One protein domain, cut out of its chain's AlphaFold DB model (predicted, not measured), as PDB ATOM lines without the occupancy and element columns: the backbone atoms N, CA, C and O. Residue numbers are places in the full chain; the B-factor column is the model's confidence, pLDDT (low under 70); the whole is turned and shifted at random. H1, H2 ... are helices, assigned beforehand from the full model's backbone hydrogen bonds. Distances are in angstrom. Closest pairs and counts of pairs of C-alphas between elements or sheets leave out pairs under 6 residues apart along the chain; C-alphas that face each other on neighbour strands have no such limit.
ATOM      1  N   LYS A 383      41.952 -35.455   0.986       85.81
ATOM      2  CA  LYS A 383      43.264 -36.107   1.145       85.81
ATOM      3  C   LYS A 383      43.282 -37.194   2.231       85.81
ATOM      4  O   LYS A 383      43.926 -38.227   2.066       85.81
ATOM      5  N   GLY A 384      42.574 -36.972   3.339       87.31
ATOM      6  CA  GLY A 384      42.401 -37.956   4.410       87.31
ATOM      7  C   GLY A 384      41.548 -39.147   3.971       87.31
ATOM      8  O   GLY A 384      41.937 -40.285   4.223       87.31
ATOM      9  N   CYS A 385      40.451 -38.897   3.246       90.19
ATOM     10  CA  CYS A 385      39.630 -39.956   2.654       90.19
ATOM     11  C   CYS A 385      40.483 -40.860   1.751       90.19
ATOM     12  O   CYS A 385      40.514 -42.066   1.978       90.19
ATOM     13  N   LYS A 386      41.257 -40.274   0.823       89.19
ATOM     14  CA  LYS A 386      42.169 -41.005  -0.075       89.19
ATOM     15  C   LYS A 386      43.225 -41.813   0.669       89.19
ATOM     16  O   LYS A 386      43.403 -42.985   0.374       89.19
ATOM     17  N   LYS A 387      43.887 -41.217   1.670       90.12
ATOM     18  CA  LYS A 387      44.899 -41.916   2.484       90.12
ATOM     19  C   LYS A 387      44.331 -43.148   3.194       90.12
ATOM     20  O   LYS A 387      45.054 -44.110   3.414       90.12
ATOM     21  N   SER A 388      43.063 -43.087   3.591       88.38
ATOM     22  CA  SER A 388      42.373 -44.189   4.264       88.38
ATOM     23  C   SER A 388      41.609 -45.123   3.319       88.38
ATOM     24  O   SER A 388      40.908 -45.998   3.812       88.38
ATOM     25  N   GLU A 389      41.678 -44.891   2.001       90.25
ATOM     26  CA  GLU A 389      40.893 -45.583   0.961       90.25
ATOM     27  C   GLU A 389      39.360 -45.522   1.163       90.25
ATOM     28  O   GLU A 389      38.591 -46.203   0.495       90.25
ATOM     29  N   ASN A 390      38.886 -44.630   2.039       91.81
ATOM     30  CA  ASN A 390      37.472 -44.438   2.363       91.81
ATOM     31  C   ASN A 390      36.895 -43.243   1.583       91.81
ATOM     32  O   ASN A 390      36.513 -42.226   2.169       91.81
ATOM     33  N   PHE A 391      36.876 -43.327   0.253       94.25
ATOM     34  CA  PHE A 391      36.334 -42.289  -0.636       94.25
ATOM     35  C   PHE A 391      35.399 -42.886  -1.693       94.25
ATOM     36  O   PHE A 391      35.437 -44.086  -1.952       94.25
ATOM     37  N   TRP A 392      34.534 -42.049  -2.278       95.50
ATOM     38  CA  TRP A 392      33.408 -42.511  -3.098       95.50
ATOM     39  C   TRP A 392      33.827 -43.377  -4.287       95.50
ATOM     40  O   TRP A 392      33.260 -44.453  -4.458       95.50
ATOM     41  N   ASP A 393      34.837 -42.954  -5.049       95.38
ATOM     42  CA  ASP A 393      35.247 -43.669  -6.262       95.38
ATOM     43  C   ASP A 393      35.716 -45.102  -5.947       95.38
ATOM     44  O   ASP A 393      35.330 -46.039  -6.644       95.38
ATOM     45  N   GLU A 394      36.486 -45.301  -4.869       95.56
ATOM     46  CA  GLU A 394      36.945 -46.636  -4.456       95.56
ATOM     47  C   GLU A 394      35.802 -47.483  -3.883       95.56
ATOM     48  O   GLU A 394      35.651 -48.651  -4.237       95.56
ATOM     49  N   ILE A 395      34.931 -46.882  -3.065       96.31
ATOM     50  CA  ILE A 395      33.754 -47.561  -2.500       96.31
ATOM     51  C   ILE A 395      32.829 -48.081  -3.613       96.31
ATOM     52  O   ILE A 395      32.343 -49.215  -3.539       96.31
ATOM     53  N   ILE A 396      32.598 -47.270  -4.649       95.94
ATOM     54  CA  ILE A 396      31.752 -47.625  -5.794       95.94
ATOM     55  C   ILE A 396      32.450 -48.651  -6.687       95.94
ATOM     56  O   ILE A 396      31.827 -49.639  -7.076       95.94
ATOM     57  N   LYS A 397      33.741 -48.469  -6.983       95.38
ATOM     58  CA  LYS A 397      34.531 -49.420  -7.782       95.38
ATOM     59  C   LYS A 397      34.565 -50.813  -7.148       95.38
ATOM     60  O   LYS A 397      34.488 -51.812  -7.858       95.38
ATOM     61  N   SER A 398      34.614 -50.873  -5.822       95.62
ATOM     62  CA  SER A 398      34.619 -52.108  -5.036       95.62
ATOM     63  C   SER A 398      33.211 -52.650  -4.714       95.62
ATOM     64  O   SER A 398      33.048 -53.467  -3.799       95.62
ATOM     65  N   LYS A 399      32.169 -52.237  -5.457       93.62
ATOM     66  CA  LYS A 399      30.793 -52.751  -5.310       93.62
ATOM     67  C   LYS A 399      30.764 -54.285  -5.364       93.62
ATOM     68  O   LYS A 399      31.362 -54.905  -6.236       93.62
ATOM     69  N   GLY A 400      30.038 -54.904  -4.428       94.00
ATOM     70  CA  GLY A 400      29.960 -56.361  -4.276       94.00
ATOM     71  C   GLY A 400      30.958 -56.942  -3.268       94.00
ATOM     72  O   GLY A 400      30.733 -58.043  -2.757       94.00
ATOM     73  N   ASN A 401      32.013 -56.207  -2.897       96.88
ATOM     74  CA  ASN A 401      32.913 -56.614  -1.824       96.88
ATOM     75  C   ASN A 401      32.258 -56.386  -0.449       96.88
ATOM     76  O   ASN A 401      32.155 -55.257   0.034       96.88
ATOM     77  N   LYS A 402      31.868 -57.473   0.232       95.75
ATOM     78  CA  LYS A 402      31.185 -57.421   1.541       95.75
ATOM     79  C   LYS A 402      31.961 -56.657   2.620       95.75
ATOM     80  O   LYS A 402      31.337 -56.118   3.529       95.75
ATOM     81  N   HIS A 403      33.293 -56.642   2.575       95.19
ATOM     82  CA  HIS A 403      34.086 -55.896   3.551       95.19
ATOM     83  C   HIS A 403      33.942 -54.384   3.331       95.19
ATOM     84  O   HIS A 403      33.626 -53.655   4.272       95.19
ATOM     85  N   VAL A 404      34.076 -53.938   2.079       95.50
ATOM     86  CA  VAL A 404      33.932 -52.527   1.688       95.50
ATOM     87  C   VAL A 404      32.512 -52.028   1.942       95.50
ATOM     88  O   VAL A 404      32.339 -50.963   2.523       95.50
ATOM     89  N   GLU A 405      31.489 -52.817   1.613       96.50
ATOM     90  CA  GLU A 405      30.088 -52.448   1.864       96.50
ATOM     91  C   GLU A 405      29.797 -52.238   3.358       96.50
ATOM     92  O   GLU A 405      29.180 -51.244   3.744       96.50
ATOM     93  N   LYS A 406      30.277 -53.145   4.221       95.56
ATOM     94  CA  LYS A 406      30.144 -53.002   5.680       95.56
ATOM     95  C   LYS A 406      30.870 -51.763   6.189       95.56
ATOM     96  O   LYS A 406      30.332 -51.047   7.031       95.56
ATOM     97  N   LYS A 407      32.071 -51.493   5.670       94.31
ATOM     98  CA  LYS A 407      32.832 -50.293   6.019       94.31
ATOM     99  C   LYS A 407      32.105 -49.024   5.570       94.31
ATOM    100  O   LYS A 407      31.973 -48.102   6.368       94.31
ATOM    101  N   PHE A 408      31.552 -48.999   4.360       95.25
ATOM    102  CA  PHE A 408      30.715 -47.905   3.867       95.25
ATOM    103  C   PHE A 408      29.505 -47.651   4.777       95.25
ATOM    104  O   PHE A 408      29.267 -46.504   5.145       95.25
ATOM    105  N   ILE A 409      28.784 -48.696   5.201       95.00
ATOM    106  CA  ILE A 409      27.651 -48.561   6.134       95.00
ATOM    107  C   ILE A 409      28.101 -47.834   7.409       95.00
ATOM    108  O   ILE A 409      27.447 -46.883   7.840       95.00
ATOM    109  N   GLN A 410      29.244 -48.219   7.983       91.75
ATOM    110  CA  GLN A 410      29.799 -47.538   9.156       91.75
ATOM    111  C   GLN A 410      30.123 -46.067   8.858       91.75
ATOM    112  O   GLN A 410      29.648 -45.192   9.577       91.75
ATOM    113  N   LEU A 411      30.856 -45.788   7.774       90.94
ATOM    114  CA  LEU A 411      31.236 -44.428   7.372       90.94
ATOM    115  C   LEU A 411      30.010 -43.524   7.173       90.94
ATOM    116  O   LEU A 411      29.979 -42.387   7.646       90.94
ATOM    117  N   TYR A 412      28.987 -44.028   6.479       92.06
ATOM    118  CA  TYR A 412      27.793 -43.271   6.115       92.06
ATOM    119  C   TYR A 412      26.949 -42.909   7.338       92.06
ATOM    120  O   TYR A 412      26.593 -41.741   7.521       92.06
ATOM    121  N   PHE A 413      26.661 -43.880   8.210       89.44
ATOM    122  CA  PHE A 413      25.872 -43.642   9.423       89.44
ATOM    123  C   PHE A 413      26.661 -42.919  10.523       89.44
ATOM    124  O   PHE A 413      26.052 -42.250  11.355       89.44
ATOM    125  N   ASN A 414      27.997 -42.973  10.502       85.25
ATOM    126  CA  ASN A 414      28.852 -42.145  11.359       85.25
ATOM    127  C   ASN A 414      29.070 -40.722  10.816       85.25
ATOM    128  O   ASN A 414      29.713 -39.910  11.481       85.25
ATOM    129  N   LYS A 415      28.538 -40.393   9.629       86.81
ATOM    130  CA  LYS A 415      28.746 -39.099   8.947       86.81
ATOM    131  C   LYS A 415      30.230 -38.797   8.678       86.81
ATOM    132  O   LYS A 415      30.649 -37.640   8.653       86.81
ATOM    133  N   GLU A 416      31.023 -39.847   8.477       87.50
ATOM    134  CA  GLU A 416      32.431 -39.781   8.064       87.50
ATOM    135  C   GLU A 416      32.557 -39.663   6.535       87.50
ATOM    136  O   GLU A 416      33.584 -39.226   6.022       87.50
ATOM    137  N   ILE A 417      31.488 -39.984   5.803       89.50
ATOM    138  CA  ILE A 417      31.350 -39.759   4.363       89.50
ATOM    139  C   ILE A 417      29.943 -39.243   4.047       89.50
ATOM    140  O   ILE A 417      28.986 -39.558   4.757       89.50
ATOM    141  N   ASP A 418      29.811 -38.418   3.009       88.31
ATOM    142  CA  ASP A 418      28.555 -37.743   2.697       88.31
ATOM    143  C   ASP A 418      28.546 -37.236   1.239       88.31
ATOM    144  O   ASP A 418      29.570 -36.770   0.741       88.31
ATOM    145  N   VAL A 419      27.406 -37.353   0.546       89.12
ATOM    146  CA  VAL A 419      27.278 -37.019  -0.889       89.12
ATOM    147  C   VAL A 419      27.506 -35.536  -1.151       89.12
ATOM    148  O   VAL A 419      28.142 -35.170  -2.130       89.12
ATOM    149  N   LEU A 420      27.057 -34.660  -0.251       85.06
ATOM    150  CA  LEU A 420      27.124 -33.217  -0.457       85.06
ATOM    151  C   LEU A 420      28.579 -32.704  -0.511       85.06
ATOM    152  O   LEU A 420      28.824 -31.617  -1.033       85.06
ATOM    153  N   CYS A 421      29.576 -33.504  -0.105       85.69
ATOM    154  CA  CYS A 421      30.964 -33.117  -0.324       85.69
ATOM    155  C   CYS A 421      31.411 -33.079  -1.784       85.69
ATOM    156  O   CYS A 421      32.401 -32.406  -2.062       85.69
ATOM    157  N   THR A 422      30.734 -33.788  -2.691       88.12
ATOM    158  CA  THR A 422      31.077 -33.778  -4.122       88.12
ATOM    159  C   THR A 422      30.617 -32.507  -4.829       88.12
ATOM    160  O   THR A 422      31.069 -32.224  -5.931       88.12
ATOM    161  N   HIS A 423      29.787 -31.689  -4.171       85.44
ATOM    162  CA  HIS A 423      29.361 -30.379  -4.678       85.44
ATOM    163  C   HIS A 423      30.386 -29.271  -4.427       85.44
ATOM    164  O   HIS A 423      30.231 -28.163  -4.936       85.44
ATOM    165  N   TYR A 424      31.418 -29.525  -3.618       84.69
ATOM    166  CA  TYR A 424      32.461 -28.535  -3.372       84.69
ATOM    167  C   TYR A 424      33.445 -28.498  -4.539       84.69
ATOM    168  O   TYR A 424      33.900 -29.541  -5.002       84.69
ATOM    169  N   LYS A 425      33.837 -27.289  -4.966       84.94
ATOM    170  CA  LYS A 425      34.796 -27.088  -6.073       84.94
ATOM    171  C   LYS A 425      36.146 -27.788  -5.843       84.94
ATOM    172  O   LYS A 425      36.855 -28.065  -6.799       84.94
ATOM    173  N   ASN A 426      36.506 -28.061  -4.587       86.06
ATOM    174  CA  ASN A 426      37.727 -28.772  -4.202       86.06
ATOM    175  C   ASN A 426      37.509 -30.271  -3.906       86.06
ATOM    176  O   ASN A 426      38.358 -30.900  -3.270       86.06
ATOM    177  N   SER A 427      36.364 -30.843  -4.294       88.31
ATOM    178  CA  SER A 427      36.153 -32.289  -4.239       88.31
ATOM    179  C   SER A 427      37.160 -33.000  -5.139       88.31
ATOM    180  O   SER A 427      37.404 -32.582  -6.266       88.31
ATOM    181  N   GLU A 428      37.727 -34.096  -4.640       91.06
ATOM    182  CA  GLU A 428      38.678 -34.916  -5.396       91.06
ATOM    183  C   GLU A 428      38.071 -36.232  -5.912       91.06
ATOM    184  O   GLU A 428      38.776 -36.987  -6.579       91.06
ATOM    185  N   CYS A 429      36.817 -36.541  -5.551       92.00
ATOM    186  CA  CYS A 429      36.086 -37.705  -6.068       92.00
ATOM    187  C   CYS A 429      35.481 -37.375  -7.436       92.00
ATOM    188  O   CYS A 429      34.961 -36.270  -7.615       92.00
ATOM    189  N   ILE A 430      35.527 -38.335  -8.358       92.62
ATOM    190  CA  ILE A 430      35.020 -38.213  -9.732       92.62
ATOM    191  C   ILE A 430      33.569 -38.704  -9.830       92.62
ATOM    192  O   ILE A 430      32.810 -38.188 -10.651       92.62
ATOM    193  N   SER A 431      33.167 -39.670  -8.994       94.12
ATOM    194  CA  SER A 431      31.805 -40.206  -8.989       94.12
ATOM    195  C   SER A 431      30.759 -39.107  -8.814       94.12
ATOM    196  O   SER A 431      30.851 -38.247  -7.931       94.12
ATOM    197  N   THR A 432      29.735 -39.161  -9.659       94.00
ATOM    198  CA  THR A 432      28.663 -38.167  -9.682       94.00
ATOM    199  C   THR A 432      27.737 -38.319  -8.467       94.00
ATOM    200  O   THR A 432      27.581 -39.423  -7.935       94.00
ATOM    201  N   PRO A 433      27.064 -37.237  -8.020       93.19
ATOM    202  CA  PRO A 433      26.088 -37.323  -6.933       93.19
ATOM    203  C   PRO A 433      24.993 -38.378  -7.167       93.19
ATOM    204  O   PRO A 433      24.607 -39.063  -6.222       93.19
ATOM    205  N   ASP A 434      24.540 -38.556  -8.412       93.44
ATOM    206  CA  ASP A 434      23.502 -39.531  -8.772       93.44
ATOM    207  C   ASP A 434      23.999 -40.982  -8.672       93.44
ATOM    208  O   ASP A 434      23.271 -41.851  -8.189       93.44
ATOM    209  N   GLU A 435      25.235 -41.263  -9.098       95.06
ATOM    210  CA  GLU A 435      25.859 -42.586  -8.935       95.06
ATOM    211  C   GLU A 435      26.024 -42.939  -7.457       95.06
ATOM    212  O   GLU A 435      25.692 -44.049  -7.037       95.06
ATOM    213  N   ILE A 436      26.481 -41.973  -6.658       96.44
ATOM    214  CA  ILE A 436      26.643 -42.137  -5.215       96.44
ATOM    215  C   ILE A 436      25.286 -42.378  -4.545       96.44
ATOM    216  O   ILE A 436      25.148 -43.309  -3.752       96.44
ATOM    217  N   ALA A 437      24.267 -41.577  -4.869       96.19
ATOM    218  CA  ALA A 437      22.922 -41.730  -4.319       96.19
ATOM    219  C   ALA A 437      22.326 -43.112  -4.643       96.19
ATOM    220  O   ALA A 437      21.790 -43.774  -3.753       96.19
ATOM    221  N   LYS A 438      22.484 -43.585  -5.887       95.69
ATOM    222  CA  LYS A 438      22.079 -44.940  -6.293       95.69
ATOM    223  C   LYS A 438      22.833 -46.017  -5.518       95.69
ATOM    224  O   LYS A 438      22.209 -46.950  -5.030       95.69
ATOM    225  N   TYR A 439      24.147 -45.869  -5.335       97.06
ATOM    226  CA  TYR A 439      24.936 -46.811  -4.540       97.06
ATOM    227  C   TYR A 439      24.448 -46.889  -3.085       97.06
ATOM    228  O   TYR A 439      24.279 -47.985  -2.555       97.06
ATOM    229  N   ILE A 440      24.180 -45.744  -2.445       97.06
ATOM    230  CA  ILE A 440      23.630 -45.706  -1.081       97.06
ATOM    231  C   ILE A 440      22.323 -46.504  -1.025       97.06
ATOM    232  O   ILE A 440      22.165 -47.354  -0.151       97.06
ATOM    233  N   ILE A 441      21.409 -46.268  -1.969       96.62
ATOM    234  CA  ILE A 441      20.119 -46.965  -2.041       96.62
ATOM    235  C   ILE A 441      20.306 -48.466  -2.245       96.62
ATOM    236  O   ILE A 441      19.725 -49.241  -1.489       96.62
ATOM    237  N   ASP A 442      21.150 -48.881  -3.190       96.25
ATOM    238  CA  ASP A 442      21.430 -50.293  -3.460       96.25
ATOM    239  C   ASP A 442      21.906 -51.020  -2.195       96.25
ATOM    240  O   ASP A 442      21.417 -52.102  -1.864       96.25
ATOM    241  N   ILE A 443      22.835 -50.413  -1.447       97.69
ATOM    242  CA  ILE A 443      23.329 -50.984  -0.190       97.69
ATOM    243  C   ILE A 443      22.233 -51.007   0.875       97.69
ATOM    244  O   ILE A 443      22.046 -52.025   1.545       97.69
ATOM    245  N   LEU A 444      21.487 -49.915   1.042       96.69
ATOM    246  CA  LEU A 444      20.428 -49.857   2.043       96.69
ATOM    247  C   LEU A 444      19.266 -50.799   1.718       96.69
ATOM    248  O   LEU A 444      18.640 -51.287   2.650       96.69
ATOM    249  N   LEU A 445      18.974 -51.105   0.454       95.75
ATOM    250  CA  LEU A 445      17.990 -52.125   0.074       95.75
ATOM    251  C   LEU A 445      18.526 -53.542   0.305       95.75
ATOM    252  O   LEU A 445      17.785 -54.386   0.806       95.75
ATOM    253  N   LYS A 446      19.811 -53.780   0.014       96.62
ATOM    254  CA  LYS A 446      20.474 -55.086   0.151       96.62
ATOM    255  C   LYS A 446      20.503 -55.621   1.585       96.62
ATOM    256  O   LYS A 446      20.319 -56.818   1.773       96.62
ATOM    257  N   TYR A 447      20.768 -54.768   2.575       96.44
ATOM    258  CA  TYR A 447      20.906 -55.181   3.977       96.44
ATOM    259  C   TYR A 447      19.622 -54.935   4.769       96.44
ATOM    260  O   TYR A 447      19.014 -53.865   4.675       96.44
ATOM    261  N   SER A 448      19.211 -55.896   5.595       94.06
ATOM    262  CA  SER A 448      18.084 -55.718   6.515       94.06
ATOM    263  C   SER A 448      18.426 -54.716   7.626       94.06
ATOM    264  O   SER A 448      19.591 -54.480   7.943       94.06
ATOM    265  N   THR A 449      17.413 -54.134   8.272       89.31
ATOM    266  CA  THR A 449      17.631 -53.221   9.411       89.31
ATOM    267  C   THR A 449      18.414 -53.895  10.547       89.31
ATOM    268  O   THR A 449      19.245 -53.258  11.189       89.31
ATOM    269  N   GLU A 450      18.194 -55.193  10.773       89.06
ATOM    270  CA  GLU A 450      18.924 -55.994  11.764       89.06
ATOM    271  C   GLU A 450      20.405 -56.143  11.407       89.06
ATOM    272  O   GLU A 450      21.276 -55.988  12.267       89.06
ATOM    273  N   GLU A 451      20.704 -56.395  10.132       93.31
ATOM    274  CA  GLU A 451      22.078 -56.485   9.643       93.31
ATOM    275  C   GLU A 451      22.795 -55.140   9.732       93.31
ATOM    276  O   GLU A 451      23.939 -55.099  10.190       93.31
ATOM    277  N   LEU A 452      22.120 -54.042   9.370       92.75
ATOM    278  CA  LEU A 452      22.653 -52.689   9.534       92.75
ATOM    279  C   LEU A 452      23.029 -52.439  10.997       92.75
ATOM    280  O   LEU A 452      24.168 -52.084  11.282       92.75
ATOM    281  N   ILE A 453      22.122 -52.710  11.940       88.44
ATOM    282  CA  ILE A 453      22.400 -52.559  13.376       88.44
ATOM    283  C   ILE A 453      23.588 -53.429  13.800       88.44
ATOM    284  O   ILE A 453      24.475 -52.952  14.502       88.44
ATOM    285  N   LYS A 454      23.665 -54.684  13.344       89.56
ATOM    286  CA  LYS A 454      24.789 -55.576  13.660       89.56
ATOM    287  C   LYS A 454      26.129 -55.024  13.160       89.56
ATOM    288  O   LYS A 454      27.112 -55.091  13.891       89.56
ATOM    289  N   ILE A 455      26.174 -54.460  11.954       91.88
ATOM    290  CA  ILE A 455      27.376 -53.820  11.386       91.88
ATOM    291  C   ILE A 455      27.757 -52.568  12.188       91.88
ATOM    292  O   ILE A 455      28.932 -52.325  12.466       91.88
ATOM    293  N   LEU A 456      26.754 -51.792  12.594       88.50
ATOM    294  CA  LEU A 456      26.902 -50.559  13.359       88.50
ATOM    295  C   LEU A 456      27.293 -50.773  14.833       88.50
ATOM    296  O   LEU A 456      27.810 -49.841  15.446       88.50
ATOM    297  N   LYS A 457      27.093 -51.977  15.386       85.38
ATOM    298  CA  LYS A 457      27.639 -52.417  16.687       85.38
ATOM    299  C   LYS A 457      29.120 -52.781  16.625       85.38
ATOM    300  O   LYS A 457      29.779 -52.842  17.649       85.38
ATOM    301  N   GLN A 458      29.634 -53.057  15.428       84.81
ATOM    302  CA  GLN A 458      31.038 -53.409  15.198       84.81
ATOM    303  C   GLN A 458      31.888 -52.187  14.824       84.81
ATOM    304  O   GLN A 458      33.080 -52.333  14.564       84.81
ATOM    305  N   SER A 459      31.284 -50.998  14.720       77.31
ATOM    306  CA  SER A 459      32.021 -49.771  14.426       77.31
ATOM    307  C   SER A 459      32.875 -49.356  15.618       77.31
ATOM    308  O   SER A 459      32.448 -49.526  16.758       77.31
TER     309      SER A 459
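Overview. This is residues 383 to 459 of the 598 residues of an uncharacterized protein of Intestinibacter bartlettii (UniProt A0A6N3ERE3). The longest helix, H5, makes one long side of an elongated body, with H2 and H3 in the middle beside it. H4 packs on the first turns of H5, H6 packs on H3, and H1 touches no helix. The printed part has 77 residues, 50 of them in six named helices in order H1 to H6, with no named strand; the class is all helix, and the whole is compact with a radius of gyration of the C-alphas of 12.2 A, spanning 37 by 23 by 19 A.

Along the chain. H1, residues 383 to 387, begins at C-alpha 383 (43.264, -36.107, 1.145). H2 is 392 to 397, H3 402 to 413 (16.7 A), H4 419 to 423, H5 433 to 446 (19.9 A). H6, 449 to 456, ends at C-alpha 456 (26.902, -50.559, 13.359).

Arrangement. H2 and H3, a hairpin, only just touch, with 3 pairs of C-alphas within 8 A, closest Ile 395 and Val 404, 6.5 A. H6 is about perpendicular to H3, 89 degrees; C-alphas 410 and 456 are closest, 5.9 A. H4 touches H5, closest C-alphas 419 and 433, 6.2 A. Each O i to N i+4 pair is within hydrogen-bond range but in H4, 0 of 1, with 2 of 2 O i to N i+3 pairs.

Size, cuts and confidence. The printed part has no cut, no link is long, and no printed residue is under pLDDT 70.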